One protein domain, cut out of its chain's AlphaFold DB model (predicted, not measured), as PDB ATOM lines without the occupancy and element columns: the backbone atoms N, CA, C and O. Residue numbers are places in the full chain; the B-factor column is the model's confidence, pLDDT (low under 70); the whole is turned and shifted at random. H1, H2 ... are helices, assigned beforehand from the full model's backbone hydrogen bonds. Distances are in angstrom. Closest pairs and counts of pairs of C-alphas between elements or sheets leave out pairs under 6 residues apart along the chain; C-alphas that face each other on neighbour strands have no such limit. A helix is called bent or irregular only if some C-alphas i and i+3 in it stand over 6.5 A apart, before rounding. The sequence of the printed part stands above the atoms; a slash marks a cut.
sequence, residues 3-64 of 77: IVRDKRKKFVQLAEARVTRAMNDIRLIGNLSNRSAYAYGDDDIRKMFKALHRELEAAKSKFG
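AT A GLANCE: This is residues 3 to 64 of the 77 residues of an uncharacterized protein of Mesorhizobium sp. LSHC414A00 (UniProt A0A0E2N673). The longest helix, H1, makes one arm of an open, unequal U, and the shorter helix H2 folds back as the other arm, with a gap between the two. The link of residues 32 to 41 makes the base of the U and joins the arms at one end; much of each helix stands free. The printed part has 62 residues with two named helices, H1 then H2 along the chain, and no named strand; its class is all helix. It is only just extended, close to loose, with a radius of gyration of the C-alphas of 16.3 A, and it spans 53 by 23 by 7 A.

IN THESE COORDINATES: H1 is residues 3 to 31, from C-alpha 3 at (0.460, -70.992, 42.789) to C-alpha 31 at (5.851, -46.526, 8.043), 42.8 A. H2 is residues 42 to 64, 32.6 A from C-alpha 42 at (-0.196, -32.334, 10.584) to C-alpha 64 at (-0.758, -47.077, 39.613).

HOW THE PARTS SIT: H1 and H2 are apart, with no C-alpha of the one within 8 A of the other. The N-to-C direction of H1 is (0.05, 0.59, -0.81), and that of H2 is (0.00, -0.49, 0.87). Residues 3 to 25, which belong to H1, stand free. Residues 53 to 64, which belong to H2, also stand free, as do residues 34 to 39 in the link. In H1 every O i to N i+4 pair is within hydrogen-bond range; in H2, 17 of 19 are. Neither helix is bent.

THE WHOLE: The two C-alphas farthest apart are those of Ile 3 and Ser 36, at 53.9 A. The C-alphas of Ile 3 and Gly 64, the first and last printed, are 24.2 A apart. The printed part has no cut, and the link from H1 to H2, of 10 residues, is short. The mean pLDDT of the printed part is 94.1; residues 3 to 4 are under 70.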
ATOM      1  N   ILE A   3       1.422 -71.903  43.454       63.03
ATOM      2  CA  ILE A   3       0.460 -70.992  42.789       63.03
ATOM      3  C   ILE A   3       1.049 -69.612  42.415       63.03
ATOM      4  O   ILE A   3       0.717 -69.049  41.373       63.03
ATOM      5  N   VAL A   4       1.935 -69.045  43.243       66.69
ATOM      6  CA  VAL A   4       2.519 -67.705  43.012       66.69
ATOM      7  C   VAL A   4       3.486 -67.703  41.823       66.69
ATOM      8  O   VAL A   4       3.477 -66.779  41.006       66.69
ATOM      9  N   ARG A   5       4.280 -68.771  41.677       72.62
ATOM     10  CA  ARG A   5       5.231 -68.936  40.570       72.62
ATOM     11  C   ARG A   5       4.499 -69.052  39.232       72.62
ATOM     12  O   ARG A   5       4.967 -68.492  38.241       72.62
ATOM     13  N   ASP A   6       3.328 -69.682  39.216       86.25
ATOM     14  CA  ASP A   6       2.514 -69.830  38.005       86.25
ATOM     15  C   ASP A   6       1.813 -68.525  37.602       86.25
ATOM     16  O   ASP A   6       1.809 -68.170  36.421       86.25
ATOM     17  N   LYS A   7       1.313 -67.737  38.567       91.25
ATOM     18  CA  LYS A   7       0.751 -66.399  38.295       91.25
ATOM     19  C   LYS A   7       1.793 -65.448  37.700       91.25
ATOM     20  O   LYS A   7       1.506 -64.775  36.710       91.25
ATOM     21  N   ARG A   8       3.017 -65.424  38.249       93.06
ATOM     22  CA  ARG A   8       4.106 -64.581  37.725       93.06
ATOM     23  C   ARG A   8       4.519 -64.997  36.317       93.06
ATOM     24  O   ARG A   8       4.627 -64.136  35.451       93.06
ATOM     25  N   LYS A   9       4.715 -66.295  36.068       94.44
ATOM     26  CA  LYS A   9       5.057 -66.803  34.729       94.44
ATOM     27  C   LYS A   9       3.996 -66.436  33.695       94.44
ATOM     28  O   LYS A   9       4.337 -65.922  32.634       94.44
ATOM     29  N   LYS A  10       2.716 -66.629  34.031       93.62
ATOM     30  CA  LYS A  10       1.596 -66.254  33.160       93.62
ATOM     31  C   LYS A  10       1.578 -64.751  32.875       93.62
ATOM     32  O   LYS A  10       1.352 -64.359  31.735       93.62
ATOM     33  N   PHE A  11       1.840 -63.913  33.880       94.06
ATOM     34  CA  PHE A  11       1.964 -62.469  33.679       94.06
ATOM     35  C   PHE A  11       3.101 -62.125  32.711       94.06
ATOM     36  O   PHE A  11       2.856 -61.397  31.756       94.06
ATOM     37  N   VAL A  12       4.306 -62.670  32.921       96.69
ATOM     38  CA  VAL A  12       5.478 -62.397  32.068       96.69
ATOM     39  C   VAL A  12       5.200 -62.797  30.622       96.69
ATOM     40  O   VAL A  12       5.319 -61.958  29.736       96.69
ATOM     41  N   GLN A  13       4.712 -64.019  30.394       96.44
ATOM     42  CA  GLN A  13       4.377 -64.508  29.054       96.44
ATOM     43  C   GLN A  13       3.366 -63.594  28.340       96.44
ATOM     44  O   GLN A  13       3.523 -63.271  27.162       96.44
ATOM     45  N   LEU A  14       2.309 -63.172  29.044       97.19
ATOM     46  CA  LEU A  14       1.295 -62.287  28.472       97.19
ATOM     47  C   LEU A  14       1.827 -60.871  28.238       97.19
ATOM     48  O   LEU A  14       1.472 -60.258  27.234       97.19
ATOM     49  N   ALA A  15       2.646 -60.347  29.149       96.62
ATOM     50  CA  ALA A  15       3.237 -59.020  29.036       96.62
ATOM     51  C   ALA A  15       4.186 -58.950  27.835       96.62
ATOM     52  O   ALA A  15       4.004 -58.090  26.978       96.62
ATOM     53  N   GLU A  16       5.119 -59.896  27.713       97.62
ATOM     54  CA  GLU A  16       6.059 -59.972  26.588       97.62
ATOM     55  C   GLU A  16       5.325 -60.053  25.249       97.62
ATOM     56  O   GLU A  16       5.598 -59.266  24.339       97.62
ATOM     57  N   ALA A  17       4.337 -60.946  25.137       97.75
ATOM     58  CA  ALA A  17       3.565 -61.103  23.910       97.75
ATOM     59  C   ALA A  17       2.788 -59.828  23.538       97.75
ATOM     60  O   ALA A  17       2.761 -59.440  22.369       97.75
ATOM     61  N   ARG A  18       2.152 -59.163  24.511       97.69
ATOM     62  CA  ARG A  18       1.349 -57.953  24.267       97.69
ATOM     63  C   ARG A  18       2.213 -56.742  23.938       97.69
ATOM     64  O   ARG A  18       1.920 -56.050  22.967       97.69
ATOM     65  N   VAL A  19       3.287 -56.518  24.693       97.12
ATOM     66  CA  VAL A  19       4.218 -55.406  24.454       97.12
ATOM     67  C   VAL A  19       4.910 -55.575  23.102       97.12
ATOM     68  O   VAL A  19       5.013 -54.614  22.348       97.12
ATOM     69  N   THR A  20       5.296 -56.799  22.730       98.00
ATOM     70  CA  THR A  20       5.894 -57.072  21.411       98.00
ATOM     71  C   THR A  20       4.948 -56.732  20.263       98.00
ATOM     72  O   THR A  20       5.369 -56.099  19.295       98.00
ATOM     73  N   ARG A  21       3.666 -57.104  20.368       98.06
ATOM     74  CA  ARG A  21       2.657 -56.747  19.356       98.06
ATOM     75  C   ARG A  21       2.478 -55.236  19.254       98.06
ATOM     76  O   ARG A  21       2.602 -54.702  18.160       98.06
ATOM     77  N   ALA A  22       2.322 -54.550  20.388       97.88
ATOM     78  CA  ALA A  22       2.205 -53.093  20.413       97.88
ATOM     79  C   ALA A  22       3.419 -52.398  19.768       97.88
ATOM     80  O   ALA A  22       3.248 -51.488  18.963       97.88
ATOM     81  N   MET A  23       4.646 -52.852  20.053       97.94
ATOM     82  CA  MET A  23       5.850 -52.318  19.403       97.94
ATOM     83  C   MET A  23       5.831 -52.514  17.882       97.94
ATOM     84  O   MET A  23       6.249 -51.622  17.147       97.94
ATOM     85  N   ASN A  24       5.364 -53.667  17.399       98.19
ATOM     86  CA  ASN A  24       5.256 -53.925  15.965       98.19
ATOM     87  C   ASN A  24       4.214 -53.017  15.306       98.19
ATOM     88  O   ASN A  24       4.509 -52.422  14.272       98.19
ATOM     89  N   ASP A  25       3.053 -52.841  15.930       97.94
ATOM     90  CA  ASP A  25       2.006 -51.955  15.417       97.94
ATOM     91  C   ASP A  25       2.481 -50.494  15.384       97.94
ATOM     92  O   ASP A  25       2.276 -49.794  14.392       97.94
ATOM     93  N   ILE A  26       3.219 -50.046  16.407       97.62
ATOM     94  CA  ILE A  26       3.837 -48.710  16.434       97.62
ATOM     95  C   ILE A  26       4.839 -48.536  15.281       97.62
ATOM     96  O   ILE A  26       4.870 -47.478  14.652       97.62
ATOM     97  N   ARG A  27       5.635 -49.562  14.950       98.00
ATOM     98  CA  ARG A  27       6.540 -49.515  13.784       98.00
ATOM     99  C   ARG A  27       5.765 -49.397  12.472       98.00
ATOM    100  O   ARG A  27       6.151 -48.604  11.618       98.00
ATOM    101  N   LEU A  28       4.665 -50.138  12.322       97.50
ATOM    102  CA  LEU A  28       3.799 -50.050  11.141       97.50
ATOM    103  C   LEU A  28       3.164 -48.663  11.005       97.50
ATOM    104  O   LEU A  28       3.140 -48.116   9.905       97.50
ATOM    105  N   ILE A  29       2.730 -48.059  12.114       96.88
ATOM    106  CA  ILE A  29       2.277 -46.663  12.139       96.88
ATOM    107  C   ILE A  29       3.402 -45.725  11.680       96.88
ATOM    108  O   ILE A  29       3.161 -44.824  10.882       96.88
ATOM    109  N   GLY A  30       4.642 -45.961  12.118       96.75
ATOM    110  CA  GLY A  30       5.815 -45.206  11.667       96.75
ATOM    111  C   GLY A  30       6.034 -45.260  10.150       96.75
ATOM    112  O   GLY A  30       6.398 -44.250   9.547       96.75
ATOM    113  N   ASN A  31       5.734 -46.388   9.500       96.81
ATOM    114  CA  ASN A  31       5.851 -46.526   8.043       96.81
ATOM    115  C   ASN A  31       4.863 -45.632   7.271       96.81
ATOM    116  O   ASN A  31       5.135 -45.276   6.122       96.81
ATOM    117  N   LEU A  32       3.758 -45.204   7.899       96.69
ATOM    118  CA  LEU A  32       2.815 -44.245   7.309       96.69
ATOM    119  C   LEU A  32       3.428 -42.851   7.121       96.69
ATOM    120  O   LEU A  32       2.874 -42.031   6.396       96.69
ATOM    121  N   SER A  33       4.599 -42.585   7.712       96.00
ATOM    122  CA  SER A  33       5.350 -41.345   7.483       96.00
ATOM    123  C   SER A  33       5.816 -41.169   6.033       96.00
ATOM    124  O   SER A  33       6.187 -40.061   5.640       96.00
ATOM    125  N   ASN A  34       5.772 -42.212   5.203       96.00
ATOM    126  CA  ASN A  34       6.172 -42.101   3.812       96.00
ATOM    127  C   ASN A  34       5.198 -41.227   2.990       96.00
ATOM    128  O   ASN A  34       4.201 -41.715   2.454       96.00
ATOM    129  N   ARG A  35       5.538 -39.941   2.825       94.38
ATOM    130  CA  ARG A  35       4.750 -38.967   2.046       94.38
ATOM    131  C   ARG A  35       4.708 -39.248   0.540       94.38
ATOM    132  O   ARG A  35       3.873 -38.668  -0.142       94.38
ATOM    133  N   SER A  36       5.580 -40.111   0.007       95.62
ATOM    134  CA  SER A  36       5.494 -40.514  -1.406       95.62
ATOM    135  C   SER A  36       4.396 -41.550  -1.651       95.62
ATOM    136  O   SER A  36       3.862 -41.620  -2.754       95.62
ATOM    137  N   ALA A  37       4.045 -42.330  -0.624       94.81
ATOM    138  CA  ALA A  37       2.992 -43.339  -0.681       94.81
ATOM    139  C   ALA A  37       1.649 -42.830  -0.133       94.81
ATOM    140  O   ALA A  37       0.600 -43.331  -0.532       94.81
ATOM    141  N   TYR A  38       1.672 -41.846   0.774       95.81
ATOM    142  CA  TYR A  38       0.489 -41.393   1.502       95.81
ATOM    143  C   TYR A  38       0.390 -39.869   1.578       95.81
ATOM    144  O   TYR A  38       1.382 -39.173   1.785       95.81
ATOM    145  N   ALA A  39      -0.838 -39.360   1.498       95.50
ATOM    146  CA  ALA A  39      -1.160 -37.967   1.781       95.50
ATOM    147  C   ALA A  39      -1.766 -37.853   3.186       95.50
ATOM    148  O   ALA A  39      -2.745 -38.527   3.496       95.50
ATOM    149  N   TYR A  40      -1.175 -37.009   4.029       96.56
ATOM    150  CA  TYR A  40      -1.641 -36.745   5.388       96.56
ATOM    151  C   TYR A  40      -1.197 -35.351   5.842       96.56
ATOM    152  O   TYR A  40      -0.126 -34.860   5.452       96.56
ATOM    153  N   GLY A  41      -2.021 -34.711   6.666       97.12
ATOM    154  CA  GLY A  41      -1.736 -33.409   7.259       97.12
ATOM    155  C   GLY A  41      -1.182 -33.514   8.675       97.12
ATOM    156  O   GLY A  41      -1.230 -34.561   9.318       97.12
ATOM    157  N   ASP A  42      -0.697 -32.393   9.205       95.94
ATOM    158  CA  ASP A  42      -0.196 -32.334  10.584       95.94
ATOM    159  C   ASP A  42      -1.289 -32.621  11.623       95.94
ATOM    160  O   ASP A  42      -1.002 -33.119  12.711       95.94
ATOM    161  N   ASP A  43      -2.550 -32.325  11.299       98.00
ATOM    162  CA  ASP A  43      -3.689 -32.636  12.163       98.00
ATOM    163  C   ASP A  43      -3.915 -34.150  12.303       98.00
ATOM    164  O   ASP A  43      -4.167 -34.629  13.411       98.00
ATOM    165  N   ASP A  44      -3.730 -34.917  11.223       97.25
ATOM    166  CA  ASP A  44      -3.832 -36.381  11.246       97.25
ATOM    167  C   ASP A  44      -2.753 -36.979  12.153       97.25
ATOM    168  O   ASP A  44      -3.056 -37.767  13.050       97.25
ATOM    169  N   ILE A  45      -1.506 -36.510  12.005       97.12
ATOM    170  CA  ILE A  45      -0.372 -36.911  12.852       97.12
ATOM    171  C   ILE A  45      -0.702 -36.636  14.325       97.12
ATOM    172  O   ILE A  45      -0.603 -37.527  15.173       97.12
ATOM    173  N   ARG A  46      -1.147 -35.413  14.646       97.81
ATOM    174  CA  ARG A  46      -1.504 -35.033  16.023       97.81
ATOM    175  C   ARG A  46      -2.612 -35.915  16.585       97.81
ATOM    176  O   ARG A  46      -2.499 -36.363  17.725       97.81
ATOM    177  N   LYS A  47      -3.676 -36.172  15.819       98.00
ATOM    178  CA  LYS A  47      -4.797 -37.024  16.242       98.00
ATOM    179  C   LYS A  47      -4.339 -38.455  16.522       98.00
ATOM    180  O   LYS A  47      -4.679 -38.987  17.581       98.00
ATOM    181  N   MET A  48      -3.533 -39.038  15.634       97.56
ATOM    182  CA  MET A  48      -2.995 -40.394  15.781       97.56
ATOM    183  C   MET A  48      -2.180 -40.537  17.069       97.56
ATOM    184  O   MET A  48      -2.486 -41.382  17.913       97.56
ATOM    185  N   PHE A  49      -1.183 -39.674  17.275       97.69
ATOM    186  CA  PHE A  49      -0.316 -39.775  18.451       97.69
ATOM    187  C   PHE A  49      -1.027 -39.380  19.750       97.69
ATOM    188  O   PHE A  49      -0.766 -39.979  20.792       97.69
ATOM    189  N   LYS A  50      -1.986 -38.446  19.706       97.94
ATOM    190  CA  LYS A  50      -2.825 -38.111  20.867       97.94
ATOM    191  C   LYS A  50      -3.689 -39.292  21.306       97.94
ATOM    192  O   LYS A  50      -3.844 -39.504  22.508       97.94
ATOM    193  N   ALA A  51      -4.254 -40.046  20.364       97.81
ATOM    194  CA  ALA A  51      -5.029 -41.245  20.674       97.81
ATOM    195  C   ALA A  51      -4.149 -42.329  21.317       97.81
ATOM    196  O   ALA A  51      -4.495 -42.833  22.384       97.81
ATOM    197  N   LEU A  52      -2.977 -42.610  20.734       97.56
ATOM    198  CA  LEU A  52      -2.018 -43.577  21.285       97.56
ATOM    199  C   LEU A  52      -1.549 -43.190  22.691       97.56
ATOM    200  O   LEU A  52      -1.547 -44.024  23.591       97.56
ATOM    201  N   HIS A  53      -1.199 -41.920  22.901       96.31
ATOM    202  CA  HIS A  53      -0.761 -41.425  24.205       96.31
ATOM    203  C   HIS A  53      -1.853 -41.574  25.272       96.31
ATOM    204  O   HIS A  53      -1.576 -42.014  26.382       96.31
ATOM    205  N   ARG A  54      -3.110 -41.246  24.942       97.19
ATOM    206  CA  ARG A  54      -4.243 -41.418  25.865       97.19
ATOM    207  C   ARG A  54      -4.427 -42.873  26.286       97.19
ATOM    208  O   ARG A  54      -4.634 -43.124  27.467       97.19
ATOM    209  N   GLU A  55      -4.334 -43.807  25.345       96.00
ATOM    210  CA  GLU A  55      -4.473 -45.233  25.650       96.00
ATOM    211  C   GLU A  55      -3.301 -45.748  26.500       96.00
ATOM    212  O   GLU A  55      -3.509 -46.509  27.445       96.00
ATOM    213  N   LEU A  56      -2.074 -45.290  26.225       95.50
ATOM    214  CA  LEU A  56      -0.900 -45.619  27.037       95.50
ATOM    215  C   LEU A  56      -1.045 -45.126  28.481       95.50
ATOM    216  O   LEU A  56      -0.808 -45.899  29.409       95.50
ATOM    217  N   GLU A  57      -1.482 -43.881  28.679       94.50
ATOM    218  CA  GLU A  57      -1.717 -43.332  30.019       94.50
ATOM    219  C   GLU A  57      -2.853 -44.069  30.744       94.50
ATOM    220  O   GLU A  57      -2.702 -44.427  31.912       94.50
ATOM    221  N   ALA A  58      -3.950 -44.390  30.051       93.50
ATOM    222  CA  ALA A  58      -5.050 -45.173  30.618       93.50
ATOM    223  C   ALA A  58      -4.644 -46.617  30.974       93.50
ATOM    224  O   ALA A  58      -5.167 -47.206  31.921       93.50
ATOM    225  N   ALA A  59      -3.719 -47.220  30.224       93.88
ATOM    226  CA  ALA A  59      -3.155 -48.519  30.568       93.88
ATOM    227  C   ALA A  59      -2.223 -48.416  31.782       93.88
ATOM    228  O   ALA A  59      -2.293 -49.266  32.669       93.88
ATOM    229  N   LYS A  60      -1.382 -47.376  31.839       92.50
ATOM    230  CA  LYS A  60      -0.443 -47.117  32.938       92.50
ATOM    231  C   LYS A  60      -1.163 -46.835  34.256       92.50
ATOM    232  O   LYS A  60      -0.744 -47.371  35.278       92.50
ATOM    233  N   SER A  61      -2.259 -46.072  34.238       93.12
ATOM    234  CA  SER A  61      -3.023 -45.750  35.452       93.12
ATOM    235  C   SER A  61      -3.549 -47.003  36.162       93.12
ATOM    236  O   SER A  61      -3.512 -47.077  37.383       93.12
ATOM    237  N   LYS A  62      -3.909 -48.054  35.412       90.56
ATOM    238  CA  LYS A  62      -4.341 -49.350  35.974       90.56
ATOM    239  C   LYS A  62      -3.252 -50.083  36.764       90.56
ATOM    240  O   LYS A  62      -3.575 -50.996  37.515       90.56
ATOM    241  N   PHE A  63      -1.979 -49.729  36.576       86.50
ATOM    242  CA  PHE A  63      -0.863 -50.241  37.380       86.50
ATOM    243  C   PHE A  63      -0.521 -49.328  38.570       86.50
ATOM    244  O   PHE A  63       0.275 -49.734  39.413       86.50
ATOM    245  N   GLY A  64      -1.072 -48.108  38.619       70.25
ATOM    246  CA  GLY A  64      -0.758 -47.077  39.613       70.25
ATOM    247  C   GLY A  64      -1.724 -46.985  40.801       70.25
ATOM    248  O   GLY A  64      -1.368 -46.363  41.793       70.25
TER     249      GLY A  64